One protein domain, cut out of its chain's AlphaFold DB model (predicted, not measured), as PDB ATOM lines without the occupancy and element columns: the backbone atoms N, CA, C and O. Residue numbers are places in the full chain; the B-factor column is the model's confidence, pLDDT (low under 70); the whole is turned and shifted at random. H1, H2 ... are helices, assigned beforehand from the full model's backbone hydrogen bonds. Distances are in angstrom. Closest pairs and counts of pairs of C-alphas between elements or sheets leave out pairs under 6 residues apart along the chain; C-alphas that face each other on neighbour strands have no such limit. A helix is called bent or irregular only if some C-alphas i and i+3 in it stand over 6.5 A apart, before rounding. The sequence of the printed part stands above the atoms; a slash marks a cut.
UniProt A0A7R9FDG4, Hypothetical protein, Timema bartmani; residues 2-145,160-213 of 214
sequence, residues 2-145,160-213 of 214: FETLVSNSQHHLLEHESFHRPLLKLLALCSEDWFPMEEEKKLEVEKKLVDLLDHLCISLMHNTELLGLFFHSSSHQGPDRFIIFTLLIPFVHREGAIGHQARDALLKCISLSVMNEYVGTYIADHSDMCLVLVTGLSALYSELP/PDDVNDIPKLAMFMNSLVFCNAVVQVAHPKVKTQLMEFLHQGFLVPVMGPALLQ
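Overview. This is residues 2 to 145 and 160 to 213 of the 214 residues of the protein "Hypothetical protein" of Timema bartmani (UniProt A0A7R9FDG4). Two layers of helices make an elongated slab: H4, H7 and H11 stand side by side and run the same way, with H6, H8, H9 and H12a in the second layer. The short helices H1 and H2 and the longer H3 gather at the H4 end, and residues 208 to 213 stick out at the other. The printed part has 198 residues with twelve named helices, H1 to H12 along the chain, and no named strand; the class is all helix. The whole is compact, with a radius of gyration of the C-alphas of 17.8 A, and spans 61 by 39 by 31 A.

Arrangement. The longest helix, H12, residues 188 to 212, was assigned as one by its hydrogen bonds but is bent: C-alphas 201 and 204 are 6.9 A apart, and its arms H12a, residues 188 to 201, and H12b, residues 204 to 212, stand at a steep tilt of 51 degrees. H9, residues 129 to 143, H11, residues 167 to 185, and H12a form an up and down bundle, each running against the one before. H9 and H11 touch, closest at the C-alphas of Leu 140 and Phe 172, 5.2 A. H7, residues 96 to 115, touches residues 178 to 185 of H11 alone, closest C-alphas Ser 111 and Val 185, 5.4 A, at a shallow tilt of 12 degrees. H8, residues 117 to 125, touches residues 189 to 193 of H12a alone, closest C-alphas Ala 124 and Val 190, 5.0 A. H4, residues 39 to 62, touches H7, closest C-alphas Asp 54 and Ala 105, 4.6 A. H6, residues 83 to 91, forms a helical hairpin with H7. H1, residues 2 to 8, touches residues 48 to 56 of H4 alone, closest C-alphas Glu 3 and Leu 52, 4.6 A. Every O i to N i+4 pair is within hydrogen-bond range in H1, H4, H8, H9, H11 and H12a, among others, but 13 of 16 in H7, 3 of 5 in H6 and 3 of 5 in H12b.

Along the chain. H1 begins at C-alpha 2 (20.389, -39.572, -50.674). H2 is residues 12 to 15, H3 17 to 29, with 8 of 9 such pairs, H5 64 to 70, with 0 of 3 but 3 of 4 O i to N i+3 pairs, and H10 160 to 165, which touches H11 only at the corner. H4 measures 34.9 A, H7 29.7 A and H11 26.8 A. H12b ends at C-alpha 212 (-27.767, -55.919, -38.590).

Size, cuts and confidence. Residues 146 to 159 are not printed, a gap of 16.6 A between C-alphas 145 and 160. The link from H5 to H6 is long, and residues 73 to 79 in it are under pLDDT 70.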
ATOM      1  N   PHE A   2      20.349 -38.194 -51.201       79.88
ATOM      2  CA  PHE A   2      20.389 -39.572 -50.674       79.88
ATOM      3  C   PHE A   2      19.513 -40.541 -51.474       79.88
ATOM      4  O   PHE A   2      20.010 -41.581 -51.877       79.88
ATOM      5  N   GLU A   3      18.273 -40.154 -51.790       78.62
ATOM      6  CA  GLU A   3      17.369 -40.893 -52.691       78.62
ATOM      7  C   GLU A   3      18.084 -41.340 -53.980       78.62
ATOM      8  O   GLU A   3      18.194 -42.529 -54.257       78.62
ATOM      9  N   THR A   4      18.652 -40.386 -54.725       79.75
ATOM     10  CA  THR A   4      19.362 -40.630 -55.988       79.75
ATOM     11  C   THR A   4      20.600 -41.514 -55.822       79.75
ATOM     12  O   THR A   4      20.956 -42.258 -56.729       79.75
ATOM     13  N   LEU A   5      21.296 -41.417 -54.686       79.88
ATOM     14  CA  LEU A   5      22.491 -42.220 -54.424       79.88
ATOM     15  C   LEU A   5      22.124 -43.664 -54.078       79.88
ATOM     16  O   LEU A   5      22.758 -44.583 -54.591       79.88
ATOM     17  N   VAL A   6      21.086 -43.880 -53.267       82.25
ATOM     18  CA  VAL A   6      20.599 -45.227 -52.933       82.25
ATOM     19  C   VAL A   6      20.027 -45.911 -54.176       82.25
ATOM     20  O   VAL A   6      20.361 -47.064 -54.434       82.25
ATOM     21  N   SER A   7      19.243 -45.197 -54.994       79.56
ATOM     22  CA  SER A   7      18.616 -45.777 -56.188       79.56
ATOM     23  C   SER A   7      19.620 -46.225 -57.258       79.56
ATOM     24  O   SER A   7      19.405 -47.245 -57.908       79.56
ATOM     25  N   ASN A   8      20.743 -45.515 -57.416       79.00
ATOM     26  CA  ASN A   8      21.723 -45.791 -58.475       79.00
ATOM     27  C   ASN A   8      22.905 -46.678 -58.053       79.00
ATOM     28  O   ASN A   8      23.673 -47.104 -58.911       79.00
ATOM     29  N   SER A   9      23.096 -46.947 -56.758       74.62
ATOM     30  CA  SER A   9      24.313 -47.618 -56.265       74.62
ATOM     31  C   SER A   9      24.174 -49.110 -55.975       74.62
ATOM     32  O   SER A   9      25.142 -49.713 -55.512       74.62
ATOM     33  N   GLN A  10      23.005 -49.706 -56.244       67.00
ATOM     34  CA  GLN A  10      22.722 -51.122 -55.977       67.00
ATOM     35  C   GLN A  10      23.275 -51.539 -54.604       67.00
ATOM     36  O   GLN A  10      24.184 -52.352 -54.557       67.00
ATOM     37  N   HIS A  11      22.813 -50.920 -53.514       74.31
ATOM     38  CA  HIS A  11      23.167 -51.206 -52.108       74.31
ATOM     39  C   HIS A  11      24.639 -51.059 -51.649       74.31
ATOM     40  O   HIS A  11      24.845 -50.844 -50.457       74.31
ATOM     41  N   HIS A  12      25.651 -51.062 -52.524       82.19
ATOM     42  CA  HIS A  12      27.074 -51.002 -52.138       82.19
ATOM     43  C   HIS A  12      27.434 -49.771 -51.285       82.19
ATOM     44  O   HIS A  12      28.275 -49.843 -50.394       82.19
ATOM     45  N   LEU A  13      26.775 -48.626 -51.514       85.69
ATOM     46  CA  LEU A  13      27.012 -47.423 -50.707       85.69
ATOM     47  C   LEU A  13      26.555 -47.574 -49.250       85.69
ATOM     48  O   LEU A  13      27.099 -46.896 -48.383       85.69
ATOM     49  N   LEU A  14      25.580 -48.441 -48.968       87.38
ATOM     50  CA  LEU A  14      25.040 -48.635 -47.620       87.38
ATOM     51  C   LEU A  14      26.033 -49.341 -46.691       87.38
ATOM     52  O   LEU A  14      25.992 -49.117 -45.486       87.38
ATOM     53  N   GLU A  15      26.955 -50.132 -47.241       86.31
ATOM     54  CA  GLU A  15      27.997 -50.821 -46.472       86.31
ATOM     55  C   GLU A  15      29.094 -49.863 -45.982       86.31
ATOM     56  O   GLU A  15      29.815 -50.148 -45.024       86.31
ATOM     57  N   HIS A  16      29.222 -48.691 -46.611       89.44
ATOM     58  CA  HIS A  16      30.221 -47.701 -46.237       89.44
ATOM     59  C   HIS A  16      29.710 -46.791 -45.115       89.44
ATOM     60  O   HIS A  16      28.801 -45.980 -45.305       89.44
ATOM     61  N   GLU A  17      30.370 -46.840 -43.950       86.56
ATOM     62  CA  GLU A  17      30.005 -46.017 -42.785       86.56
ATOM     63  C   GLU A  17      29.908 -44.513 -43.096       86.56
ATOM     64  O   GLU A  17      29.074 -43.814 -42.514       86.56
ATOM     65  N   SER A  18      30.746 -44.012 -44.011       88.00
ATOM     66  CA  SER A  18      30.780 -42.605 -44.426       88.00
ATOM     67  C   SER A  18      29.496 -42.143 -45.115       88.00
ATOM     68  O   SER A  18      29.177 -40.956 -45.066       88.00
ATOM     69  N   PHE A  19      28.750 -43.061 -45.728       89.62
ATOM     70  CA  PHE A  19      27.451 -42.789 -46.335       89.62
ATOM     71  C   PHE A  19      26.306 -43.125 -45.379       89.62
ATOM     72  O   PHE A  19      25.381 -42.331 -45.189       89.62
ATOM     73  N   HIS A  20      26.400 -44.284 -44.736       87.12
ATOM     74  CA  HIS A  20      25.359 -44.813 -43.874       87.12
ATOM     75  C   HIS A  20      25.116 -43.958 -42.616       87.12
ATOM     76  O   HIS A  20      23.971 -43.643 -42.302       87.12
ATOM     77  N   ARG A  21      26.164 -43.514 -41.904       90.62
ATOM     78  CA  ARG A  21      25.984 -42.730 -40.663       90.62
ATOM     79  C   ARG A  21      25.244 -41.400 -40.903       90.62
ATOM     80  O   ARG A  21      24.314 -41.107 -40.149       90.62
ATOM     81  N   PRO A  22      25.591 -40.588 -41.927       92.44
ATOM     82  CA  PRO A  22      24.803 -39.405 -42.279       92.44
ATOM     83  C   PRO A  22      23.359 -39.721 -42.667       92.44
ATOM     84  O   PRO A  22      22.458 -38.988 -42.263       92.44
ATOM     85  N   LEU A  23      23.139 -40.807 -43.414       93.00
ATOM     86  CA  LEU A  23      21.801 -41.246 -43.803       93.00
ATOM     87  C   LEU A  23      20.944 -41.559 -42.571       93.00
ATOM     88  O   LEU A  23      19.836 -41.046 -42.456       93.00
ATOM     89  N   LEU A  24      21.461 -42.331 -41.618       91.62
ATOM     90  CA  LEU A  24      20.735 -42.620 -40.382       91.62
ATOM     91  C   LEU A  24      20.419 -41.375 -39.572       91.62
ATOM     92  O   LEU A  24      19.314 -41.242 -39.055       91.62
ATOM     93  N   LYS A  25      21.378 -40.450 -39.467       90.69
ATOM     94  CA  LYS A  25      21.157 -39.185 -38.769       90.69
ATOM     95  C   LYS A  25      20.037 -38.384 -39.434       90.69
ATOM     96  O   LYS A  25      19.215 -37.813 -38.731       90.69
ATOM     97  N   LEU A  26      19.988 -38.367 -40.766       91.81
ATOM     98  CA  LEU A  26      18.898 -37.740 -41.510       91.81
ATOM     99  C   LEU A  26      17.552 -38.415 -41.214       91.81
ATOM    100  O   LEU A  26      16.593 -37.722 -40.896       91.81
ATOM    101  N   LEU A  27      17.486 -39.748 -41.271       92.38
ATOM    102  CA  LEU A  27      16.261 -40.496 -40.967       92.38
ATOM    103  C   LEU A  27      15.793 -40.265 -39.521       92.38
ATOM    104  O   LEU A  27      14.600 -40.107 -39.284       92.38
ATOM    105  N   ALA A  28      16.720 -40.192 -38.565       89.62
ATOM    106  CA  ALA A  28      16.401 -39.896 -37.172       89.62
ATOM    107  C   ALA A  28      15.798 -38.491 -37.018       89.62
ATOM    108  O   ALA A  28      14.792 -38.339 -36.334       89.62
ATOM    109  N   LEU A  29      16.330 -37.489 -37.725       88.94
ATOM    110  CA  LEU A  29      15.750 -36.140 -37.743       88.94
ATOM    111  C   LEU A  29      14.338 -36.118 -38.346       88.94
ATOM    112  O   LEU A  29      13.508 -35.329 -37.915       88.94
ATOM    113  N   CYS A  30      14.040 -36.995 -39.309       89.44
ATOM    114  CA  CYS A  30      12.690 -37.140 -39.862       89.44
ATOM    115  C   CYS A  30      11.699 -37.826 -38.907       89.44
ATOM    116  O   CYS A  30      10.504 -37.827 -39.192       89.44
ATOM    117  N   SER A  31      12.173 -38.440 -37.816       81.50
ATOM    118  CA  SER A  31      11.314 -39.051 -36.791       81.50
ATOM    119  C   SER A  31      10.891 -38.075 -35.691       81.50
ATOM    120  O   SER A  31       9.998 -38.389 -34.907       81.50
ATOM    121  N   GLU A  32      11.534 -36.908 -35.628       76.50
ATOM    122  CA  GLU A  32      11.197 -35.832 -34.703       76.50
ATOM    123  C   GLU A  32      10.101 -34.941 -35.302       76.50
ATOM    124  O   GLU A  32       9.951 -34.857 -36.525       76.50
ATOM    125  N   ASP A  33       9.327 -34.274 -34.441       68.56
ATOM    126  CA  ASP A  33       8.285 -33.352 -34.887       68.56
ATOM    127  C   ASP A  33       8.883 -32.300 -35.823       68.56
ATOM    128  O   ASP A  33       9.821 -31.573 -35.478       68.56
ATOM    129  N   TRP A  34       8.329 -32.234 -37.033       68.38
ATOM    130  CA  TRP A  34       8.813 -31.323 -38.054       68.38
ATOM    131  C   TRP A  34       8.720 -29.887 -37.539       68.38
ATOM    132  O   TRP A  34       7.654 -29.443 -37.106       68.38
ATOM    133  N   PHE A  35       9.823 -29.137 -37.616       64.19
ATOM    134  CA  PHE A  35       9.800 -27.695 -37.369       64.19
ATOM    135  C   PHE A  35       8.670 -27.039 -38.181       64.19
ATOM    136  O   PHE A  35       8.359 -27.527 -39.271       64.19
ATOM    137  N   PRO A  36       8.065 -25.934 -37.706       73.75
ATOM    138  CA  PRO A  36       7.008 -25.261 -38.450       73.75
ATOM    139  C   PRO A  36       7.525 -24.851 -39.836       73.75
ATOM    140  O   PRO A  36       8.343 -23.941 -39.967       73.75
ATOM    141  N   MET A  37       7.065 -25.563 -40.864       82.19
ATOM    142  CA  MET A  37       7.368 -25.320 -42.273       82.19
ATOM    143  C   MET A  37       6.082 -24.989 -43.027       82.19
ATOM    144  O   MET A  37       4.986 -25.361 -42.612       82.19
ATOM    145  N   GLU A  38       6.228 -24.311 -44.162       87.88
ATOM    146  CA  GLU A  38       5.145 -24.149 -45.131       87.88
ATOM    147  C   GLU A  38       4.670 -25.526 -45.634       87.88
ATOM    148  O   GLU A  38       5.493 -26.401 -45.916       87.88
ATOM    149  N   GLU A  39       3.354 -25.704 -45.775       86.94
ATOM    150  CA  GLU A  39       2.730 -26.996 -46.111       86.94
ATOM    151  C   GLU A  39       3.257 -27.585 -47.432       86.94
ATOM    152  O   GLU A  39       3.513 -28.782 -47.526       86.94
ATOM    153  N   GLU A  40       3.504 -26.741 -48.438       88.31
ATOM    154  CA  GLU A  40       4.038 -27.170 -49.737       88.31
ATOM    155  C   GLU A  40       5.458 -27.745 -49.616       88.31
ATOM    156  O   GLU A  40       5.751 -28.817 -50.148       88.31
ATOM    157  N   LYS A  41       6.325 -27.084 -48.837       88.94
ATOM    158  CA  LYS A  41       7.681 -27.580 -48.559       88.94
ATOM    159  C   LYS A  41       7.632 -28.876 -47.765       88.94
ATOM    160  O   LYS A  41       8.389 -29.796 -48.054       88.94
ATOM    161  N   LYS A  42       6.739 -28.971 -46.776       89.56
ATOM    162  CA  LYS A  42       6.547 -30.200 -45.998       89.56
ATOM    163  C   LYS A  42       6.170 -31.368 -46.908       89.56
ATOM    164  O   LYS A  42       6.818 -32.410 -46.840       89.56
ATOM    165  N   LEU A  43       5.206 -31.163 -47.805       91.12
ATOM    166  CA  LEU A  43       4.774 -32.175 -48.765       91.12
ATOM    167  C   LEU A  43       5.923 -32.642 -49.674       91.12
ATOM    168  O   LEU A  43       6.060 -33.840 -49.929       91.12
ATOM    169  N   GLU A  44       6.765 -31.718 -50.144       92.00
ATOM    170  CA  GLU A  44       7.938 -32.053 -50.956       92.00
ATOM    171  C   GLU A  44       8.929 -32.933 -50.183       92.00
ATOM    172  O   GLU A  44       9.399 -33.945 -50.716       92.00
ATOM    173  N   VAL A  45       9.222 -32.598 -48.920       91.81
ATOM    174  CA  VAL A  45      10.159 -33.406 -48.133       91.81
ATOM    175  C   VAL A  45       9.565 -34.761 -47.761       91.81
ATOM    176  O   VAL A  45      10.275 -35.759 -47.834       91.81
ATOM    177  N   GLU A  46       8.277 -34.843 -47.430       93.56
ATOM    178  CA  GLU A  46       7.602 -36.118 -47.164       93.56
ATOM    179  C   GLU A  46       7.623 -37.034 -48.388       93.56
ATOM    180  O   GLU A  46       7.924 -38.220 -48.265       93.56
ATOM    181  N   LYS A  47       7.386 -36.481 -49.584       94.75
ATOM    182  CA  LYS A  47       7.515 -37.233 -50.835       94.75
ATOM    183  C   LYS A  47       8.932 -37.782 -50.998       94.75
ATOM    184  O   LYS A  47       9.103 -38.975 -51.224       94.75
ATOM    185  N   LYS A  48       9.949 -36.937 -50.808       94.75
ATOM    186  CA  LYS A  48      11.357 -37.348 -50.910       94.75
ATOM    187  C   LYS A  48      11.779 -38.349 -49.841       94.75
ATOM    188  O   LYS A  48      12.626 -39.203 -50.105       94.75
ATOM    189  N   LEU A  49      11.201 -38.253 -48.650       95.56
ATOM    190  CA  LEU A  49      11.403 -39.209 -47.573       95.56
ATOM    191  C   LEU A  49      10.816 -40.568 -47.955       95.56
ATOM    192  O   LEU A  49      11.537 -41.557 -47.903       95.56
ATOM    193  N   VAL A  50       9.555 -40.624 -48.388       96.88
ATOM    194  CA  VAL A  50       8.910 -41.881 -48.795       96.88
ATOM    195  C   VAL A  50       9.617 -42.503 -50.006       96.88
ATOM    196  O   VAL A  50       9.859 -43.708 -49.995       96.88
ATOM    197  N   ASP A  51      10.059 -41.694 -50.977       95.69
ATOM    198  CA  ASP A  51      10.916 -42.143 -52.086       95.69
ATOM    199  C   ASP A  51      12.191 -42.827 -51.573       95.69
ATOM    200  O   ASP A  51      12.534 -43.931 -51.994       95.69
ATOM    201  N   LEU A  52      12.908 -42.184 -50.649       96.38
ATOM    202  CA  LEU A  52      14.128 -42.734 -50.065       96.38
ATOM    203  C   LEU A  52      13.855 -44.029 -49.285       96.38
ATOM    204  O   LEU A  52      14.590 -45.000 -49.457       96.38
ATOM    205  N   LEU A  53      12.814 -44.048 -48.448       97.19
ATOM    206  CA  LEU A  53      12.434 -45.218 -47.654       97.19
ATOM    207  C   LEU A  53      12.100 -46.406 -48.559       97.19
ATOM    208  O   LEU A  53      12.573 -47.508 -48.294       97.19
ATOM    209  N   ASP A  54      11.389 -46.184 -49.666       96.69
ATOM    210  CA  ASP A  54      11.076 -47.237 -50.631       96.69
ATOM    211  C   ASP A  54      12.335 -47.861 -51.255       96.69
ATOM    212  O   ASP A  54      12.482 -49.087 -51.291       96.69
ATOM    213  N   HIS A  55      13.295 -47.034 -51.678       95.38
ATOM    214  CA  HIS A  55      14.566 -47.520 -52.227       95.38
ATOM    215  C   HIS A  55      15.406 -48.276 -51.190       95.38
ATOM    216  O   HIS A  55      16.105 -49.238 -51.531       95.38
ATOM    217  N   LEU A  56      15.334 -47.877 -49.917       95.75
ATOM    218  CA  LEU A  56      15.957 -48.624 -48.829       95.75
ATOM    219  C   LEU A  56      15.266 -49.975 -48.626       95.75
ATOM    220  O   LEU A  56      15.961 -50.984 -48.555       95.75
ATOM    221  N   CYS A  57      13.931 -50.036 -48.641       96.19
ATOM    222  CA  CYS A  57      13.197 -51.303 -48.598       96.19
ATOM    223  C   CYS A  57      13.606 -52.235 -49.744       96.19
ATOM    224  O   CYS A  57      13.859 -53.415 -49.516       96.19
ATOM    225  N   ILE A  58      13.728 -51.707 -50.966       94.94
ATOM    226  CA  ILE A  58      14.217 -52.471 -52.122       94.94
ATOM    227  C   ILE A  58      15.634 -52.988 -51.858       94.94
ATOM    228  O   ILE A  58      15.908 -54.159 -52.104       94.94
ATOM    229  N   SER A  59      16.535 -52.156 -51.336       94.25
ATOM    230  CA  SER A  59      17.911 -52.568 -51.027       94.25
ATOM    231  C   SER A  59      17.954 -53.694 -49.985       94.25
ATOM    232  O   SER A  59      18.670 -54.674 -50.176       94.25
ATOM    233  N   LEU A  60      17.131 -53.603 -48.936       94.12
ATOM    234  CA  LEU A  60      17.010 -54.632 -47.897       94.12
ATOM    235  C   LEU A  60      16.420 -55.944 -48.425       94.12
ATOM    236  O   LEU A  60      16.839 -57.016 -48.000       94.12
ATOM    237  N   MET A  61      15.479 -55.876 -49.373       93.62
ATOM    238  CA  MET A  61      14.934 -57.061 -50.050       93.62
ATOM    239  C   MET A  61      15.991 -57.805 -50.874       93.62
ATOM    240  O   MET A  61      15.895 -59.020 -51.022       93.62
ATOM    241  N   HIS A  62      16.991 -57.096 -51.407       92.56
ATOM    242  CA  HIS A  62      18.096 -57.710 -52.149       92.56
ATOM    243  C   HIS A  62      19.209 -58.232 -51.236       92.56
ATOM    244  O   HIS A  62      19.852 -59.222 -51.579       92.56
ATOM    245  N   ASN A  63      19.450 -57.579 -50.097       91.69
ATOM    246  CA  ASN A  63      20.473 -57.978 -49.139       91.69
ATOM    247  C   ASN A  63      19.989 -57.761 -47.695       91.69
ATOM    248  O   ASN A  63      20.045 -56.652 -47.159       91.69
ATOM    249  N   THR A  64      19.538 -58.843 -47.055       92.19
ATOM    250  CA  THR A  64      18.999 -58.822 -45.689       92.19
ATOM    251  C   THR A  64      20.061 -58.580 -44.618       92.19
ATOM    252  O   THR A  64      19.706 -58.165 -43.518       92.19
ATOM    253  N   GLU A  65      21.349 -58.776 -44.912       90.81
ATOM    254  CA  GLU A  65      22.443 -58.497 -43.965       90.81
ATOM    255  C   GLU A  65      22.515 -57.005 -43.604       90.81
ATOM    256  O   GLU A  65      22.921 -56.626 -42.506       90.81
ATOM    257  N   LEU A  66      22.026 -56.143 -44.501       92.06
ATOM    258  CA  LEU A  66      21.929 -54.706 -44.272       92.06
ATOM    259  C   LEU A  66      20.847 -54.337 -43.250       92.06
ATOM    260  O   LEU A  66      20.790 -53.185 -42.840       92.06
ATOM    261  N   LEU A  67      19.987 -55.263 -42.807       92.50
ATOM    262  CA  LEU A  67      18.955 -54.957 -41.809       92.50
ATOM    263  C   LEU A  67      19.560 -54.396 -40.523       92.50
ATOM    264  O   LEU A  67      19.054 -53.403 -40.003       92.50
ATOM    265  N   GLY A  68      20.674 -54.972 -40.055       90.88
ATOM    266  CA  GLY A  68      21.332 -54.555 -38.812       90.88
ATOM    267  C   GLY A  68      21.753 -53.083 -38.796       90.88
ATOM    268  O   GLY A  68      21.837 -52.479 -37.734       90.88
ATOM    269  N   LEU A  69      21.942 -52.481 -39.972       91.31
ATOM    270  CA  LEU A  69      22.265 -51.067 -40.140       91.31
ATOM    271  C   LEU A  69      21.103 -50.135 -39.748       91.31
ATOM    272  O   LEU A  69      21.321 -49.015 -39.293       91.31
ATOM    273  N   PHE A  70      19.858 -50.591 -39.896       93.44
ATOM    274  CA  PHE A  70      18.657 -49.765 -39.720       93.44
ATOM    275  C   PHE A  70      17.877 -50.062 -38.435       93.44
ATOM    276  O   PHE A  70      16.885 -49.382 -38.152       93.44
ATOM    277  N   PHE A  71      18.332 -51.023 -37.632       91.56
ATOM    278  CA  PHE A  71      17.837 -51.248 -36.277       91.56
ATOM    279  C   PHE A  71      18.672 -50.446 -35.273       91.56
ATOM    280  O   PHE A  71      19.889 -50.592 -35.207       91.56
ATOM    281  N   HIS A  72      18.018 -49.571 -34.507       80.19
ATOM    282  CA  HIS A  72      18.679 -48.691 -33.539       80.19
ATOM    283  C   HIS A  72      18.162 -48.911 -32.130       80.19
ATOM    284  O   HIS A  72      16.956 -48.832 -31.895       80.19
ATOM    285  N   SER A  73      19.077 -49.052 -31.173       66.12
ATOM    286  CA  SER A  73      18.718 -49.067 -29.759       66.12
ATOM    287  C   SER A  73      18.260 -47.681 -29.309       66.12
ATOM    288  O   SER A  73      19.044 -46.728 -29.273       66.12
ATOM    289  N   SER A  74      16.983 -47.544 -28.944       55.19
ATOM    290  CA  SER A  74      16.506 -46.356 -28.236       55.19
ATOM    291  C   SER A  74      16.907 -46.479 -26.764       55.19
ATOM    292  O   SER A  74      16.220 -47.145 -25.995       55.19
ATOM    293  N   SER A  75      18.048 -45.887 -26.394       50.16
ATOM    294  CA  SER A  75      18.515 -45.642 -25.015       50.16
ATOM    295  C   SER A  75      18.190 -46.732 -23.967       50.16
ATOM    296  O   SER A  75      17.132 -46.728 -23.344       50.16
ATOM    297  N   HIS A  76      19.162 -47.609 -23.709       50.00
ATOM    298  CA  HIS A  76      19.374 -48.465 -22.525       50.00
ATOM    299  C   HIS A  76      18.287 -49.434 -22.007       50.00
ATOM    300  O   HIS A  76      18.667 -50.304 -21.225       50.00
ATOM    301  N   GLN A  77      17.004 -49.368 -22.394       54.84
ATOM    302  CA  GLN A  77      15.979 -50.310 -21.883       54.84
ATOM    303  C   GLN A  77      14.866 -50.714 -22.877       54.84
ATOM    304  O   GLN A  77      13.969 -51.460 -22.491       54.84
ATOM    305  N   GLY A  78      14.903 -50.264 -24.138       62.31
ATOM    306  CA  GLY A  78      13.904 -50.626 -25.158       62.31
ATOM    307  C   GLY A  78      14.439 -51.585 -26.232       62.31
ATOM    308  O   GLY A  78      15.652 -51.617 -26.447       62.31
ATOM    309  N   PRO A  79      13.562 -52.348 -26.919       66.69
ATOM    310  CA  PRO A  79      13.952 -53.115 -28.103       66.69
ATOM    311  C   PRO A  79      14.440 -52.175 -29.213       66.69
ATOM    312  O   PRO A  79      14.007 -51.019 -29.298       66.69
ATOM    313  N   ASP A  80      15.330 -52.668 -30.073       81.69
ATOM    314  CA  ASP A  80      15.828 -51.878 -31.196       81.69
ATOM    315  C   ASP A  80      14.683 -51.523 -32.150       81.69
ATOM    316  O   ASP A  80      13.848 -52.357 -32.498       81.69
ATOM    317  N   ARG A  81      14.643 -50.263 -32.583       89.06
ATOM    318  CA  ARG A  81      13.627 -49.739 -33.495       89.06
ATOM    319  C   ARG A  81      14.086 -49.881 -34.933       89.06
ATOM    320  O   ARG A  81      15.156 -49.386 -35.293       89.06
ATOM    321  N   PHE A  82      13.236 -50.463 -35.770       94.44
ATOM    322  CA  PHE A  82      13.443 -50.482 -37.211       94.44
ATOM    323  C   PHE A  82      13.049 -49.127 -37.813       94.44
ATOM    324  O   PHE A  82      11.876 -48.878 -38.090       94.44
ATOM    325  N   ILE A  83      14.024 -48.236 -38.007       94.38
ATOM    326  CA  ILE A  83      13.755 -46.823 -38.327       94.38
ATOM    327  C   ILE A  83      12.957 -46.633 -39.624       94.38
ATOM    328  O   ILE A  83      12.048 -45.808 -39.664       94.38
ATOM    329  N   ILE A  84      13.245 -47.432 -40.658       95.88
ATOM    330  CA  ILE A  84      12.554 -47.354 -41.955       95.88
ATOM    331  C   ILE A  84      11.070 -47.683 -41.782       95.88
ATOM    332  O   ILE A  84      10.210 -46.921 -42.216       95.88
ATOM    333  N   PHE A  85      10.771 -48.789 -41.099       96.38
ATOM    334  CA  PHE A  85       9.401 -49.226 -40.847       96.38
ATOM    335  C   PHE A  85       8.631 -48.204 -40.009       96.38
ATOM    336  O   PHE A  85       7.524 -47.818 -40.372       96.38
ATOM    337  N   THR A  86       9.240 -47.710 -38.931       94.75
ATOM    338  CA  THR A  86       8.625 -46.715 -38.043       94.75
ATOM    339  C   THR A  86       8.283 -45.419 -38.777       94.75
ATOM    340  O   THR A  86       7.201 -44.879 -38.571       94.75
ATOM    341  N   LEU A  87       9.161 -44.940 -39.665       95.88
ATOM    342  CA  LEU A  87       8.919 -43.726 -40.453       95.88
ATOM    343  C   LEU A  87       7.817 -43.893 -41.507       95.88
ATOM    344  O   LEU A  87       7.217 -42.902 -41.902       95.88
ATOM    345  N   LEU A  88       7.532 -45.116 -41.963       97.44
ATOM    346  CA  LEU A  88       6.475 -45.380 -42.946       97.44
ATOM    347  C   LEU A  88       5.071 -45.428 -42.322       97.44
ATOM    348  O   LEU A  88       4.105 -45.055 -42.990       97.44
ATOM    349  N   ILE A  89       4.943 -45.853 -41.056       95.88
ATOM    350  CA  ILE A  89       3.641 -46.029 -40.379       95.88
ATOM    351  C   ILE A  89       2.742 -44.779 -40.467       95.88
ATOM    352  O   ILE A  89       1.577 -44.939 -40.840       95.88
ATOM    353  N   PRO A  90       3.218 -43.542 -40.200       95.06
ATOM    354  CA  PRO A  90       2.367 -42.348 -40.247       95.06
ATOM    355  C   PRO A  90       1.726 -42.071 -41.615       95.06
ATOM    356  O   PRO A  90       0.716 -41.376 -41.694       95.06
ATOM    357  N   PHE A  91       2.284 -42.615 -42.700       95.88
ATOM    358  CA  PHE A  91       1.805 -42.382 -44.064       95.88
ATOM    359  C   PHE A  91       0.807 -43.443 -44.552       95.88
ATOM    360  O   PHE A  91       0.234 -43.281 -45.627       95.88
ATOM    361  N   VAL A  92       0.562 -44.516 -43.788       95.62
ATOM    362  CA  VAL A  92      -0.165 -45.704 -44.278       95.62
ATOM    363  C   VAL A  92      -1.621 -45.429 -44.679       95.62
ATOM    364  O   VAL A  92      -2.112 -45.959 -45.680       95.62
ATOM    365  N   HIS A  93      -2.296 -44.543 -43.943       94.56
ATOM    366  CA  HIS A  93      -3.673 -44.111 -44.223       94.56
ATOM    367  C   HIS A  93      -3.735 -42.795 -45.009       94.56
ATOM    368  O   HIS A  93      -4.821 -42.273 -45.245       94.56
ATOM    369  N   ARG A  94      -2.587 -42.246 -45.432       93.56
ATOM    370  CA  ARG A  94      -2.549 -41.007 -46.211       93.56
ATOM    371  C   ARG A  94      -3.129 -41.235 -47.608       93.56
ATOM    372  O   ARG A  94      -3.012 -42.315 -48.196       93.56
ATOM    373  N   GLU A  95      -3.760 -40.197 -48.138       89.94
ATOM    374  CA  GLU A  95      -4.281 -40.183 -49.500       89.94
ATOM    375  C   GLU A  95      -3.179 -39.871 -50.529       89.94
ATOM    376  O   GLU A  95      -2.112 -39.331 -50.212       89.94
ATOM    377  N   GLY A  96      -3.450 -40.212 -51.787       92.06
ATOM    378  CA  GLY A  96      -2.641 -39.823 -52.931       92.06
ATOM    379  C   GLY A  96      -1.348 -40.621 -53.071       92.06
ATOM    380  O   GLY A  96      -1.165 -41.688 -52.479       92.06
ATOM    381  N   ALA A  97      -0.439 -40.086 -53.888       94.25
ATOM    382  CA  ALA A  97       0.789 -40.773 -54.279       94.25
ATOM    383  C   ALA A  97       1.690 -41.124 -53.083       94.25
ATOM    384  O   ALA A  97       2.233 -42.223 -53.042       94.25
ATOM    385  N   ILE A  98       1.797 -40.232 -52.088       96.19
ATOM    386  CA  ILE A  98       2.627 -40.461 -50.893       96.19
ATOM    387  C   ILE A  98       2.114 -41.668 -50.107       96.19
ATOM    388  O   ILE A  98       2.895 -42.549 -49.762       96.19
ATOM    389  N   GLY A  99       0.805 -41.741 -49.847       96.44
ATOM    390  CA  GLY A  99       0.230 -42.868 -49.115       96.44
ATOM    391  C   GLY A  99       0.297 -44.179 -49.895       96.44
ATOM    392  O   GLY A  99       0.584 -45.224 -49.318       96.44
ATOM    393  N   HIS A 100       0.088 -44.135 -51.216       96.25
ATOM    394  CA  HIS A 100       0.254 -45.309 -52.076       96.25
ATOM    395  C   HIS A 100       1.682 -45.859 -52.007       96.25
ATOM    396  O   HIS A 100       1.877 -47.025 -51.678       96.25
ATOM    397  N   GLN A 101       2.676 -45.000 -52.208       97.75
ATOM    398  CA  GLN A 101       4.074 -45.402 -52.175       97.75
ATOM    399  C   GLN A 101       4.526 -45.846 -50.780       97.75
ATOM    400  O   GLN A 101       5.281 -46.807 -50.656       97.75
ATOM    401  N   ALA A 102       4.035 -45.201 -49.720       98.12
ATOM    402  CA  ALA A 102       4.323 -45.627 -48.357       98.12
ATOM    403  C   ALA A 102       3.769 -47.030 -48.071       98.12
ATOM    404  O   ALA A 102       4.452 -47.833 -47.441       98.12
ATOM    405  N   ARG A 103       2.565 -47.350 -48.562       98.19
ATOM    406  CA  ARG A 103       1.994 -48.703 -48.475       98.19
ATOM    407  C   ARG A 103       2.852 -49.720 -49.231       98.19
ATOM    408  O   ARG A 103       3.191 -50.755 -48.662       98.19
ATOM    409  N   ASP A 104       3.279 -49.417 -50.452       98.06
ATOM    410  CA  ASP A 104       4.151 -50.311 -51.225       98.06
ATOM    411  C   ASP A 104       5.499 -50.552 -50.525       98.06
ATOM    412  O   ASP A 104       5.945 -51.696 -50.391       98.06
ATOM    413  N   ALA A 105       6.124 -49.491 -50.008       98.25
ATOM    414  CA  ALA A 105       7.359 -49.570 -49.231       98.25
ATOM    415  C   ALA A 105       7.173 -50.394 -47.948       98.25
ATOM    416  O   ALA A 105       8.017 -51.225 -47.601       98.25
ATOM    417  N   LEU A 106       6.048 -50.203 -47.252       98.00
ATOM    418  CA  LEU A 106       5.738 -50.910 -46.017       98.00
ATOM    419  C   LEU A 106       5.470 -52.399 -46.277       98.00
ATOM    420  O   LEU A 106       5.941 -53.235 -45.509       98.00
ATOM    421  N   LEU A 107       4.813 -52.758 -47.387       98.31
ATOM    422  CA  LEU A 107       4.643 -54.158 -47.801       98.31
ATOM    423  C   LEU A 107       5.979 -54.850 -48.068       98.31
ATOM    424  O   LEU A 107       6.123 -56.023 -47.724       98.31
ATOM    425  N   LYS A 108       6.975 -54.144 -48.617       97.81
ATOM    426  CA  LYS A 108       8.338 -54.683 -48.763       97.81
ATOM    427  C   LYS A 108       8.955 -54.969 -47.390       97.81
ATOM    428  O   LYS A 108       9.430 -56.079 -47.169       97.81
ATOM    429  N   CYS A 109       8.868 -54.039 -46.431       96.88
ATOM    430  CA  CYS A 109       9.326 -54.297 -45.057       96.88
ATOM    431  C   CYS A 109       8.602 -55.471 -44.391       96.88
ATOM    432  O   CYS A 109       9.220 -56.271 -43.695       96.88
ATOM    433  N   ILE A 110       7.290 -55.584 -44.589       97.75
ATOM    434  CA  ILE A 110       6.502 -56.687 -44.042       97.75
ATOM    435  C   ILE A 110       6.896 -57.999 -44.723       97.75
ATOM    436  O   ILE A 110       7.011 -59.013 -44.048       97.75
ATOM    437  N   SER A 111       7.199 -57.997 -46.017       97.81
ATOM    438  CA  SER A 111       7.684 -59.188 -46.726       97.81
ATOM    439  C   SER A 111       9.049 -59.661 -46.203       97.81
ATOM    440  O   SER A 111       9.289 -60.866 -46.122       97.81
ATOM    441  N   LEU A 112       9.918 -58.746 -45.743       96.56
ATOM    442  CA  LEU A 112      11.175 -59.106 -45.063       96.56
ATOM    443  C   LEU A 112      10.945 -59.934 -43.796       96.56
ATOM    444  O   LEU A 112      11.811 -60.722 -43.432       96.56
ATOM    445  N   SER A 113       9.786 -59.806 -43.142       96.44
ATOM    446  CA  SER A 113       9.472 -60.585 -41.939       96.44
ATOM    447  C   SER A 113       9.377 -62.091 -42.179       96.44
ATOM    448  O   SER A 113       9.567 -62.865 -41.249       96.44
ATOM    449  N   VAL A 114       9.115 -62.516 -43.418       95.50
ATOM    450  CA  VAL A 114       9.146 -63.936 -43.804       95.50
ATOM    451  C   VAL A 114      10.584 -64.414 -44.019       95.50
ATOM    452  O   VAL A 114      10.895 -65.575 -43.770       95.50
ATOM    453  N   MET A 115      11.466 -63.516 -44.461       93.50
ATOM    454  CA  MET A 115      12.877 -63.806 -44.735       93.50
ATOM    455  C   MET A 115      13.757 -63.698 -43.482       93.50
ATOM    456  O   MET A 115      14.864 -64.230 -43.459       93.50
ATOM    457  N   ASN A 116      13.291 -62.987 -42.453       94.81
ATOM    458  CA  ASN A 116      14.046 -62.697 -41.244       94.81
ATOM    459  C   ASN A 116      13.130 -62.716 -40.005       94.81
ATOM    460  O   ASN A 116      12.323 -61.808 -39.790       94.81
ATOM    461  N   GLU A 117      13.307 -63.737 -39.158       94.62
ATOM    462  CA  GLU A 117      12.507 -63.970 -37.943       94.62
ATOM    463  C   GLU A 117      12.536 -62.781 -36.970       94.62
ATOM    464  O   GLU A 117      11.542 -62.479 -36.307       94.62
ATOM    465  N   TYR A 118      13.666 -62.072 -36.896       93.38
ATOM    466  CA  TYR A 118      13.808 -60.916 -36.017       93.38
ATOM    467  C   TYR A 118      12.909 -59.758 -36.468       93.38
ATOM    468  O   TYR A 118      12.247 -59.143 -35.635       93.38
ATOM    469  N   VAL A 119      12.788 -59.517 -37.779       95.56
ATOM    470  CA  VAL A 119      11.832 -58.537 -38.323       95.56
ATOM    471  C   VAL A 119      10.391 -58.960 -38.023       95.56
ATOM    472  O   VAL A 119       9.588 -58.129 -37.605       95.56
ATOM    473  N   GLY A 120      10.053 -60.244 -38.178       96.00
ATOM    474  CA  GLY A 120       8.719 -60.755 -37.837       96.00
ATOM    475  C   GLY A 120       8.368 -60.617 -36.361       96.00
ATOM    476  O   GLY A 120       7.253 -60.212 -36.030       96.00
ATOM    477  N   THR A 121       9.329 -60.885 -35.481       94.88
ATOM    478  CA  THR A 121       9.183 -60.694 -34.035       94.88
ATOM    479  C   THR A 121       9.044 -59.215 -33.692       94.88
ATOM    480  O   THR A 121       8.120 -58.852 -32.974       94.88
ATOM    481  N   TYR A 122       9.885 -58.346 -34.262       95.50
ATOM    482  CA  TYR A 122       9.794 -56.899 -34.064       95.50
ATOM    483  C   TYR A 122       8.423 -56.347 -34.465       95.50
ATOM    484  O   TYR A 122       7.797 -55.638 -33.680       95.50
ATOM    485  N   ILE A 123       7.929 -56.689 -35.661       95.88
ATOM    486  CA  ILE A 123       6.640 -56.176 -36.149       95.88
ATOM    487  C   ILE A 123       5.490 -56.619 -35.233       95.88
ATOM    488  O   ILE A 123       4.592 -55.820 -34.978       95.88
ATOM    489  N   ALA A 124       5.522 -57.864 -34.747       95.88
ATOM    490  CA  ALA A 124       4.467 -58.418 -33.900       95.88
ATOM    491  C   ALA A 124       4.530 -57.930 -32.442       95.88
ATOM    492  O   ALA A 124       3.495 -57.657 -31.841       95.88
ATOM    493  N   ASP A 125       5.724 -57.837 -31.855       94.12
ATOM    494  CA  ASP A 125       5.881 -57.651 -30.404       94.12
ATOM    495  C   ASP A 125       6.315 -56.237 -30.009       94.12
ATOM    496  O   ASP A 125       6.203 -55.854 -28.842       94.12
ATOM    497  N   HIS A 126       6.868 -55.469 -30.947       93.06
ATOM    498  CA  HIS A 126       7.543 -54.196 -30.666       93.06
ATOM    499  C   HIS A 126       7.057 -53.045 -31.551       93.06
ATOM    500  O   HIS A 126       7.636 -51.959 -31.532       93.06
ATOM    501  N   SER A 127       5.995 -53.270 -32.319       94.12
ATOM    502  CA  SER A 127       5.421 -52.301 -33.243       94.12
ATOM    503  C   SER A 127       3.907 -52.236 -33.063       94.12
ATOM    504  O   SER A 127       3.239 -53.265 -33.005       94.12
ATOM    505  N   ASP A 128       3.355 -51.028 -33.118       93.94
ATOM    506  CA  ASP A 128       1.908 -50.804 -33.047       93.94
ATOM    507  C   ASP A 128       1.207 -50.905 -34.414       93.94
ATOM    508  O   ASP A 128       0.038 -50.541 -34.541       93.94
ATOM    509  N   MET A 129       1.888 -51.392 -35.461       96.00
ATOM    510  CA  MET A 129       1.366 -51.411 -36.834       96.00
ATOM    511  C   MET A 129      -0.021 -52.057 -36.935       96.00
ATOM    512  O   MET A 129      -0.934 -51.426 -37.465       96.00
ATOM    513  N   CYS A 130      -0.219 -53.262 -36.387       97.19
ATOM    514  CA  CYS A 130      -1.511 -53.954 -36.453       97.19
ATOM    515  C   CYS A 130      -2.637 -53.115 -35.831       97.19
ATOM    516  O   CYS A 130      -3.735 -53.037 -36.382       97.19
ATOM    517  N   LEU A 131      -2.359 -52.452 -34.705       97.06
ATOM    518  CA  LEU A 131      -3.320 -51.577 -34.042       97.06
ATOM    519  C   LEU A 131      -3.612 -50.334 -34.894       97.06
ATOM    520  O   LEU A 131      -4.779 -49.997 -35.095       97.06
ATOM    521  N   VAL A 132      -2.580 -49.684 -35.442       97.19
ATOM    522  CA  VAL A 132      -2.713 -48.512 -36.331       97.19
ATOM    523  C   VAL A 132      -3.536 -48.841 -37.580       97.19
ATOM    524  O   VAL A 132      -4.375 -48.040 -37.996       97.19
ATOM    525  N   LEU A 133      -3.352 -50.024 -38.173       97.75
ATOM    526  CA  LEU A 133      -4.150 -50.454 -39.321       97.75
ATOM    527  C   LEU A 133      -5.627 -50.610 -38.965       97.75
ATOM    528  O   LEU A 133      -6.475 -50.043 -39.648       97.75
ATOM    529  N   VAL A 134      -5.942 -51.327 -37.886       97.69
ATOM    530  CA  VAL A 134      -7.332 -51.628 -37.507       97.69
ATOM    531  C   VAL A 134      -8.081 -50.387 -37.030       97.69
ATOM    532  O   VAL A 134      -9.236 -50.164 -37.407       97.69
ATOM    533  N   THR A 135      -7.429 -49.553 -36.222       97.25
ATOM    534  CA  THR A 135      -8.004 -48.285 -35.750       97.25
ATOM    535  C   THR A 135      -8.244 -47.317 -36.902       97.25
ATOM    536  O   THR A 135      -9.338 -46.766 -37.011       97.25
ATOM    537  N   GLY A 136      -7.275 -47.169 -37.810       96.69
ATOM    538  CA  GLY A 136      -7.443 -46.334 -38.996       96.69
ATOM    539  C   GLY A 136      -8.503 -46.871 -39.959       96.69
ATOM    540  O   GLY A 136      -9.316 -46.094 -40.448       96.69
ATOM    541  N   LEU A 137      -8.592 -48.190 -40.154       97.06
ATOM    542  CA  LEU A 137      -9.661 -48.804 -40.950       97.06
ATOM    543  C   LEU A 137     -11.050 -48.493 -40.369       97.06
ATOM    544  O   LEU A 137     -11.974 -48.153 -41.107       97.06
ATOM    545  N   SER A 138     -11.186 -48.557 -39.042       97.06
ATOM    546  CA  SER A 138     -12.433 -48.232 -38.336       97.06
ATOM    547  C   SER A 138     -12.802 -46.749 -38.456       97.06
ATOM    548  O   SER A 138     -13.977 -46.412 -38.629       97.06
ATOM    549  N   ALA A 139     -11.806 -45.859 -38.401       97.06
ATOM    550  CA  ALA A 139     -11.997 -44.428 -38.621       97.06
ATOM    551  C   ALA A 139     -12.468 -44.146 -40.057       97.06
ATOM    552  O   ALA A 139     -13.507 -43.518 -40.242       97.06
ATOM    553  N   LEU A 140     -11.784 -44.708 -41.060       96.81
ATOM    554  CA  LEU A 140     -12.141 -44.558 -42.474       96.81
ATOM    555  C   LEU A 140     -13.537 -45.106 -42.783       96.81
ATOM    556  O   LEU A 140     -14.290 -44.484 -43.528       96.81
ATOM    557  N   TYR A 141     -13.920 -46.232 -42.175       96.44
ATOM    558  CA  TYR A 141     -15.283 -46.751 -42.285       96.44
ATOM    559  C   TYR A 141     -16.315 -45.766 -41.721       96.44
ATOM    560  O   TYR A 141     -17.341 -45.507 -42.344       96.44
ATOM    561  N   SER A 142     -16.033 -45.182 -40.554       95.31
ATOM    562  CA  SER A 142     -16.932 -44.221 -39.900       95.31
ATOM    563  C   SER A 142     -17.088 -42.918 -40.691       95.31
ATOM    564  O   SER A 142     -18.089 -42.215 -40.538       95.31
ATOM    565  N   GLU A 143     -16.112 -42.591 -41.537       95.38
ATOM    566  CA  GLU A 143     -16.151 -41.427 -42.416       95.38
ATOM    567  C   GLU A 143     -16.986 -41.640 -43.679       95.38
ATOM    568  O   GLU A 143     -17.349 -40.637 -44.311       95.38
ATOM    569  N   LEU A 144     -17.304 -42.892 -44.041       94.81
ATOM    570  CA  LEU A 144     -18.056 -43.218 -45.250       94.81
ATOM    571  C   LEU A 144     -19.399 -42.467 -45.305       94.81
ATOM    572  O   LEU A 144     -20.058 -42.261 -44.277       94.81
ATOM    573  N   PRO A 145     -19.841 -42.050 -46.507       90.44
ATOM    574  CA  PRO A 145     -21.161 -41.461 -46.677       90.44
ATOM    575  C   PRO A 145     -22.256 -42.409 -46.174       90.44
ATOM    576  O   PRO A 145     -22.314 -43.573 -46.559       90.44
ATOM    577  N   PRO A 160     -15.892 -50.666 -59.282       91.00
ATOM    578  CA  PRO A 160     -14.611 -49.964 -59.278       91.00
ATOM    579  C   PRO A 160     -14.730 -48.469 -59.614       91.00
ATOM    580  O   PRO A 160     -13.970 -47.680 -59.061       91.00
ATOM    581  N   ASP A 161     -15.687 -48.081 -60.460       90.00
ATOM    582  CA  ASP A 161     -15.923 -46.675 -60.808       90.00
ATOM    583  C   ASP A 161     -16.422 -45.890 -59.589       90.00
ATOM    584  O   ASP A 161     -15.849 -44.857 -59.265       90.00
ATOM    585  N   ASP A 162     -17.353 -46.449 -58.804       90.88
ATOM    586  CA  ASP A 162     -17.798 -45.827 -57.543       90.88
ATOM    587  C   ASP A 162     -16.632 -45.615 -56.561       90.88
ATOM    588  O   ASP A 162     -16.568 -44.607 -55.860       90.88
ATOM    589  N   VAL A 163     -15.690 -46.567 -56.496       91.81
ATOM    590  CA  VAL A 163     -14.490 -46.444 -55.650       91.81
ATOM    591  C   VAL A 163     -13.597 -45.303 -56.135       91.81
ATOM    592  O   VAL A 163     -13.038 -44.598 -55.302       91.81
ATOM    593  N   ASN A 164     -13.469 -45.105 -57.448       89.81
ATOM    594  CA  ASN A 164     -12.680 -44.014 -58.020       89.81
ATOM    595  C   ASN A 164     -13.363 -42.648 -57.850       89.81
ATOM    596  O   ASN A 164     -12.682 -41.650 -57.617       89.81
ATOM    597  N   ASP A 165     -14.692 -42.613 -57.932       90.25
ATOM    598  CA  ASP A 165     -15.482 -41.381 -57.925       90.25
ATOM    599  C   ASP A 165     -15.813 -40.880 -56.511       90.25
ATOM    600  O   ASP A 165     -16.084 -39.692 -56.320       90.25
ATOM    601  N   ILE A 166     -15.776 -41.755 -55.498       92.12
ATOM    602  CA  ILE A 166     -16.082 -41.417 -54.102       92.12
ATOM    603  C   ILE A 166     -14.785 -41.453 -53.272       92.12
ATOM    604  O   ILE A 166     -14.397 -42.520 -52.788       92.12
ATOM    605  N   PRO A 167     -14.137 -40.302 -52.987       92.94
ATOM    606  CA  PRO A 167     -12.819 -40.267 -52.340       92.94
ATOM    607  C   PRO A 167     -12.753 -41.016 -51.003       92.94
ATOM    608  O   PRO A 167     -11.823 -41.773 -50.736       92.94
ATOM    609  N   LYS A 168     -13.788 -40.880 -50.168       94.38
ATOM    610  CA  LYS A 168     -13.868 -41.572 -48.871       94.38
ATOM    611  C   LYS A 168     -13.956 -43.092 -49.017       94.38
ATOM    612  O   LYS A 168     -13.372 -43.824 -48.220       94.38
ATOM    613  N   LEU A 169     -14.661 -43.565 -50.046       94.75
ATOM    614  CA  LEU A 169     -14.717 -44.984 -50.372       94.75
ATOM    615  C   LEU A 169     -13.360 -45.459 -50.894       94.75
ATOM    616  O   LEU A 169     -12.885 -46.497 -50.442       94.75
ATOM    617  N   ALA A 170     -12.704 -44.679 -51.760       94.25
ATOM    618  CA  ALA A 170     -11.345 -44.951 -52.223       94.25
ATOM    619  C   ALA A 170     -10.380 -45.141 -51.046       94.25
ATOM    620  O   ALA A 170      -9.645 -46.126 -50.992       94.25
ATOM    621  N   MET A 171     -10.399 -44.230 -50.069       95.44
ATOM    622  CA  MET A 171      -9.538 -44.306 -48.888       95.44
ATOM    623  C   MET A 171      -9.813 -45.554 -48.044       95.44
ATOM    624  O   MET A 171      -8.873 -46.278 -47.702       95.44
ATOM    625  N   PHE A 172     -11.084 -45.847 -47.754       96.56
ATOM    626  CA  PHE A 172     -11.466 -47.056 -47.024       96.56
ATOM    627  C   PHE A 172     -11.027 -48.327 -47.766       96.56
ATOM    628  O   PHE A 172     -10.384 -49.196 -47.175       96.56
ATOM    629  N   MET A 173     -11.300 -48.412 -49.072       95.75
ATOM    630  CA  MET A 173     -10.927 -49.559 -49.901       95.75
ATOM    631  C   MET A 173      -9.412 -49.738 -49.983       95.75
ATOM    632  O   MET A 173      -8.929 -50.858 -49.846       95.75
ATOM    633  N   ASN A 174      -8.650 -48.651 -50.120       95.38
ATOM    634  CA  ASN A 174      -7.189 -48.693 -50.103       95.38
ATOM    635  C   ASN A 174      -6.653 -49.268 -48.785       95.38
ATOM    636  O   ASN A 174      -5.765 -50.120 -48.804       95.38
ATOM    637  N   SER A 175      -7.204 -48.842 -47.645       96.62
ATOM    638  CA  SER A 175      -6.809 -49.349 -46.325       96.62
ATOM    639  C   SER A 175      -7.195 -50.821 -46.129       96.62
ATOM    640  O   SER A 175      -6.396 -51.622 -45.636       96.62
ATOM    641  N   LEU A 176      -8.384 -51.220 -46.590       96.31
ATOM    642  CA  LEU A 176      -8.861 -52.602 -46.519       96.31
ATOM    643  C   LEU A 176      -8.024 -53.548 -47.394       96.31
ATOM    644  O   LEU A 176      -7.589 -54.606 -46.932       96.31
ATOM    645  N   VAL A 177      -7.760 -53.157 -48.644       96.50
ATOM    646  CA  VAL A 177      -6.897 -53.902 -49.575       96.50
ATOM    647  C   VAL A 177      -5.487 -54.013 -49.011       96.50
ATOM    648  O   VAL A 177      -4.893 -55.090 -49.076       96.50
ATOM    649  N   PHE A 178      -4.975 -52.945 -48.401       98.12
ATOM    650  CA  PHE A 178      -3.680 -52.962 -47.738       98.12
ATOM    651  C   PHE A 178      -3.638 -53.959 -46.575       98.12
ATOM    652  O   PHE A 178      -2.738 -54.795 -46.536       98.12
ATOM    653  N   CYS A 179      -4.630 -53.953 -45.677       98.19
ATOM    654  CA  CYS A 179      -4.720 -54.937 -44.590       98.19
ATOM    655  C   CYS A 179      -4.712 -56.376 -45.129       98.19
ATOM    656  O   CYS A 179      -3.985 -57.230 -44.623       98.19
ATOM    657  N   ASN A 180      -5.474 -56.640 -46.194       98.00
ATOM    658  CA  ASN A 180      -5.473 -57.944 -46.851       98.00
ATOM    659  C   ASN A 180      -4.097 -58.291 -47.454       98.00
ATOM    660  O   ASN A 180      -3.629 -59.414 -47.282       98.00
ATOM    661  N   ALA A 181      -3.420 -57.346 -48.111       98.44
ATOM    662  CA  ALA A 181      -2.077 -57.564 -48.646       98.44
ATOM    663  C   ALA A 181      -1.069 -57.905 -47.533       98.44
ATOM    664  O   ALA A 181      -0.302 -58.856 -47.678       98.44
ATOM    665  N   VAL A 182      -1.127 -57.216 -46.387       98.31
ATOM    666  CA  VAL A 182      -0.304 -57.533 -45.206       98.31
ATOM    667  C   VAL A 182      -0.536 -58.973 -44.745       98.31
ATOM    668  O   VAL A 182       0.420 -59.724 -44.577       98.31
ATOM    669  N   VAL A 183      -1.794 -59.405 -44.615       97.75
ATOM    670  CA  VAL A 183      -2.154 -60.785 -44.226       97.75
ATOM    671  C   VAL A 183      -1.593 -61.839 -45.193       97.75
ATOM    672  O   VAL A 183      -1.342 -62.977 -44.781       97.75
ATOM    673  N   GLN A 184      -1.404 -61.492 -46.468       97.62
ATOM    674  CA  GLN A 184      -0.889 -62.406 -47.490       97.62
ATOM    675  C   GLN A 184       0.638 -62.542 -47.472       97.62
ATOM    676  O   GLN A 184       1.133 -63.627 -47.772       97.62
ATOM    677  N   VAL A 185       1.372 -61.479 -47.125       97.50
ATOM    678  CA  VAL A 185       2.844 -61.441 -47.255       97.50
ATOM    679  C   VAL A 185       3.599 -61.455 -45.925       97.50
ATOM    680  O   VAL A 185       4.816 -61.611 -45.922       97.50
ATOM    681  N   ALA A 186       2.913 -61.270 -44.795       97.94
ATOM    682  CA  ALA A 186       3.553 -61.158 -43.489       97.94
ATOM    683  C   ALA A 186       3.945 -62.507 -42.869       97.94
ATOM    684  O   ALA A 186       3.335 -63.550 -43.120       97.94
ATOM    685  N   HIS A 187       4.904 -62.444 -41.942       98.12
ATOM    686  CA  HIS A 187       5.232 -63.519 -41.015       98.12
ATOM    687  C   HIS A 187       3.968 -64.062 -40.309       98.12
ATOM    688  O   HIS A 187       3.118 -63.261 -39.894       98.12
ATOM    689  N   PRO A 188       3.827 -65.389 -40.094       98.06
ATOM    690  CA  PRO A 188       2.619 -65.986 -39.510       98.06
ATOM    691  C   PRO A 188       2.165 -65.359 -38.187       98.06
ATOM    692  O   PRO A 188       0.963 -65.242 -37.938       98.06
ATOM    693  N   LYS A 189       3.112 -64.912 -37.353       97.88
ATOM    694  CA  LYS A 189       2.812 -64.226 -36.090       97.88
ATOM    695  C   LYS A 189       2.116 -62.879 -36.313       97.88
ATOM    696  O   LYS A 189       1.067 -62.632 -35.726       97.88
ATOM    697  N   VAL A 190       2.651 -62.056 -37.218       98.12
ATOM    698  CA  VAL A 190       2.072 -60.757 -37.603       98.12
ATOM    699  C   VAL A 190       0.696 -60.958 -38.233       98.12
ATOM    700  O   VAL A 190      -0.257 -60.274 -37.877       98.12
ATOM    701  N   LYS A 191       0.567 -61.953 -39.121       98.25
ATOM    702  CA  LYS A 191      -0.709 -62.324 -39.740       98.25
ATOM    703  C   LYS A 191      -1.770 -62.660 -38.693       98.25
ATOM    704  O   LYS A 191      -2.883 -62.150 -38.770       98.25
ATOM    705  N   THR A 192      -1.431 -63.523 -37.737       98.12
ATOM    706  CA  THR A 192      -2.362 -63.963 -36.688       98.12
ATOM    707  C   THR A 192      -2.811 -62.778 -35.842       98.12
ATOM    708  O   THR A 192      -4.009 -62.562 -35.687       98.12
ATOM    709  N   GLN A 193      -1.865 -61.947 -35.400       98.00
ATOM    710  CA  GLN A 193      -2.164 -60.753 -34.616       98.00
ATOM    711  C   GLN A 193      -3.050 -59.755 -35.377       98.00
ATOM    712  O   GLN A 193      -4.043 -59.280 -34.831       98.00
ATOM    713  N   LEU A 194      -2.744 -59.458 -36.648       98.38
ATOM    714  CA  LEU A 194      -3.568 -58.555 -37.457       98.38
ATOM    715  C   LEU A 194      -4.985 -59.108 -37.653       98.38
ATOM    716  O   LEU A 194      -5.951 -58.358 -37.549       98.38
ATOM    717  N   MET A 195      -5.128 -60.412 -37.902       98.31
ATOM    718  CA  MET A 195      -6.437 -61.058 -38.043       98.31
ATOM    719  C   MET A 195      -7.249 -61.006 -36.744       98.31
ATOM    720  O   MET A 195      -8.447 -60.725 -36.786       98.31
ATOM    721  N   GLU A 196      -6.615 -61.235 -35.594       98.19
ATOM    722  CA  GLU A 196      -7.257 -61.112 -34.282       98.19
ATOM    723  C   GLU A 196      -7.708 -59.677 -34.012       98.19
ATOM    724  O   GLU A 196      -8.855 -59.459 -33.612       98.19
ATOM    725  N   PHE A 197      -6.855 -58.690 -34.294       98.25
ATOM    726  CA  PHE A 197      -7.203 -57.281 -34.117       98.25
ATOM    727  C   PHE A 197      -8.304 -56.852 -35.086       98.25
ATOM    728  O   PHE A 197      -9.239 -56.176 -34.667       98.25
ATOM    729  N   LEU A 198      -8.266 -57.278 -36.352       98.19
ATOM    730  CA  LEU A 198      -9.348 -57.024 -37.308       98.19
ATOM    731  C   LEU A 198     -10.662 -57.619 -36.807       98.19
ATOM    732  O   LEU A 198     -11.690 -56.946 -36.836       98.19
ATOM    733  N   HIS A 199     -10.638 -58.853 -36.308       97.94
ATOM    734  CA  HIS A 199     -11.826 -59.505 -35.777       97.94
ATOM    735  C   HIS A 199     -12.404 -58.755 -34.567       97.94
ATOM    736  O   HIS A 199     -13.585 -58.411 -34.559       97.94
ATOM    737  N   GLN A 200     -11.571 -58.475 -33.562       97.25
ATOM    738  CA  GLN A 200     -11.997 -57.891 -32.287       97.25
ATOM    739  C   GLN A 200     -12.242 -56.379 -32.353       97.25
ATOM    740  O   GLN A 200     -13.062 -55.871 -31.596       97.25
ATOM    741  N   GLY A 201     -11.534 -55.670 -33.232       96.19
ATOM    742  CA  GLY A 201     -11.528 -54.209 -33.315       96.19
ATOM    743  C   GLY A 201     -12.347 -53.630 -34.465       96.19
ATOM    744  O   GLY A 201     -12.777 -52.487 -34.363       96.19
ATOM    745  N   PHE A 202     -12.611 -54.401 -35.526       97.25
ATOM    746  CA  PHE A 202     -13.349 -53.916 -36.696       97.25
ATOM    747  C   PHE A 202     -14.540 -54.810 -37.064       97.25
ATOM    748  O   PHE A 202     -15.682 -54.356 -37.059       97.25
ATOM    749  N   LEU A 203     -14.325 -56.099 -37.339       96.44
ATOM    750  CA  LEU A 203     -15.380 -56.968 -37.871       96.44
ATOM    751  C   LEU A 203     -16.536 -57.159 -36.883       96.44
ATOM    752  O   LEU A 203     -17.688 -56.936 -37.242       96.44
ATOM    753  N   VAL A 204     -16.250 -57.539 -35.637       96.38
ATOM    754  CA  VAL A 204     -17.300 -57.735 -34.628       96.38
ATOM    755  C   VAL A 204     -17.924 -56.409 -34.176       96.38
ATOM    756  O   VAL A 204     -19.148 -56.313 -34.234       96.38
ATOM    757  N   PRO A 205     -17.162 -55.387 -33.735       96.25
ATOM    758  CA  PRO A 205     -17.766 -54.189 -33.148       96.25
ATOM    759  C   PRO A 205     -18.259 -53.149 -34.164       96.25
ATOM    760  O   PRO A 205     -19.152 -52.379 -33.824       96.25
ATOM    761  N   VAL A 206     -17.702 -53.097 -35.381       95.31
ATOM    762  CA  VAL A 206     -18.067 -52.089 -36.395       95.31
ATOM    763  C   VAL A 206     -18.960 -52.708 -37.466       95.31
ATOM    764  O   VAL A 206     -20.106 -52.289 -37.631       95.31
ATOM    765  N   MET A 207     -18.475 -53.746 -38.155       94.19
ATOM    766  CA  MET A 207     -19.227 -54.363 -39.256       94.19
ATOM    767  C   MET A 207     -20.438 -55.162 -38.766       94.19
ATOM    768  O   MET A 207     -21.495 -55.098 -39.387       94.19
ATOM    769  N   GLY A 208     -20.313 -55.886 -37.650       94.25
ATOM    770  CA  GLY A 208     -21.393 -56.694 -37.076       94.25
ATOM    771  C   GLY A 208     -22.688 -55.896 -36.871       94.25
ATOM    772  O   GLY A 208     -23.699 -56.232 -37.489       94.25
ATOM    773  N   PRO A 209     -22.682 -54.812 -36.070       93.31
ATOM    774  CA  PRO A 209     -23.848 -53.953 -35.904       93.31
ATOM    775  C   PRO A 209     -24.321 -53.309 -37.207       93.31
ATOM    776  O   PRO A 209     -25.525 -53.207 -37.409       93.31
ATOM    777  N   ALA A 210     -23.409 -52.889 -38.090       90.44
ATOM    778  CA  ALA A 210     -23.775 -52.244 -39.350       90.44
ATOM    779  C   ALA A 210     -24.552 -53.178 -40.293       90.44
ATOM    780  O   ALA A 210     -25.497 -52.744 -40.941       90.44
ATOM    781  N   LEU A 211     -24.205 -54.467 -40.333       87.31
ATOM    782  CA  LEU A 211     -24.911 -55.470 -41.141       87.31
ATOM    783  C   LEU A 211     -26.284 -55.852 -40.569       87.31
ATOM    784  O   LEU A 211     -27.135 -56.347 -41.303       87.31
ATOM    785  N   LEU A 212     -26.494 -55.650 -39.266       89.19
ATOM    786  CA  LEU A 212     -27.767 -55.919 -38.590       89.19
ATOM    787  C   LEU A 212     -28.720 -54.717 -38.600       89.19
ATOM    788  O   LEU A 212     -29.874 -54.863 -38.200       89.19
ATOM    789  N   GLN A 213     -28.255 -53.544 -39.036       77.00
ATOM    790  CA  GLN A 213     -29.098 -52.375 -39.291       77.00
ATOM    791  C   GLN A 213     -29.874 -52.598 -40.596       77.00
ATOM    792  O   GLN A 213     -29.514 -52.072 -41.645       77.00
TER     793      GLN A 213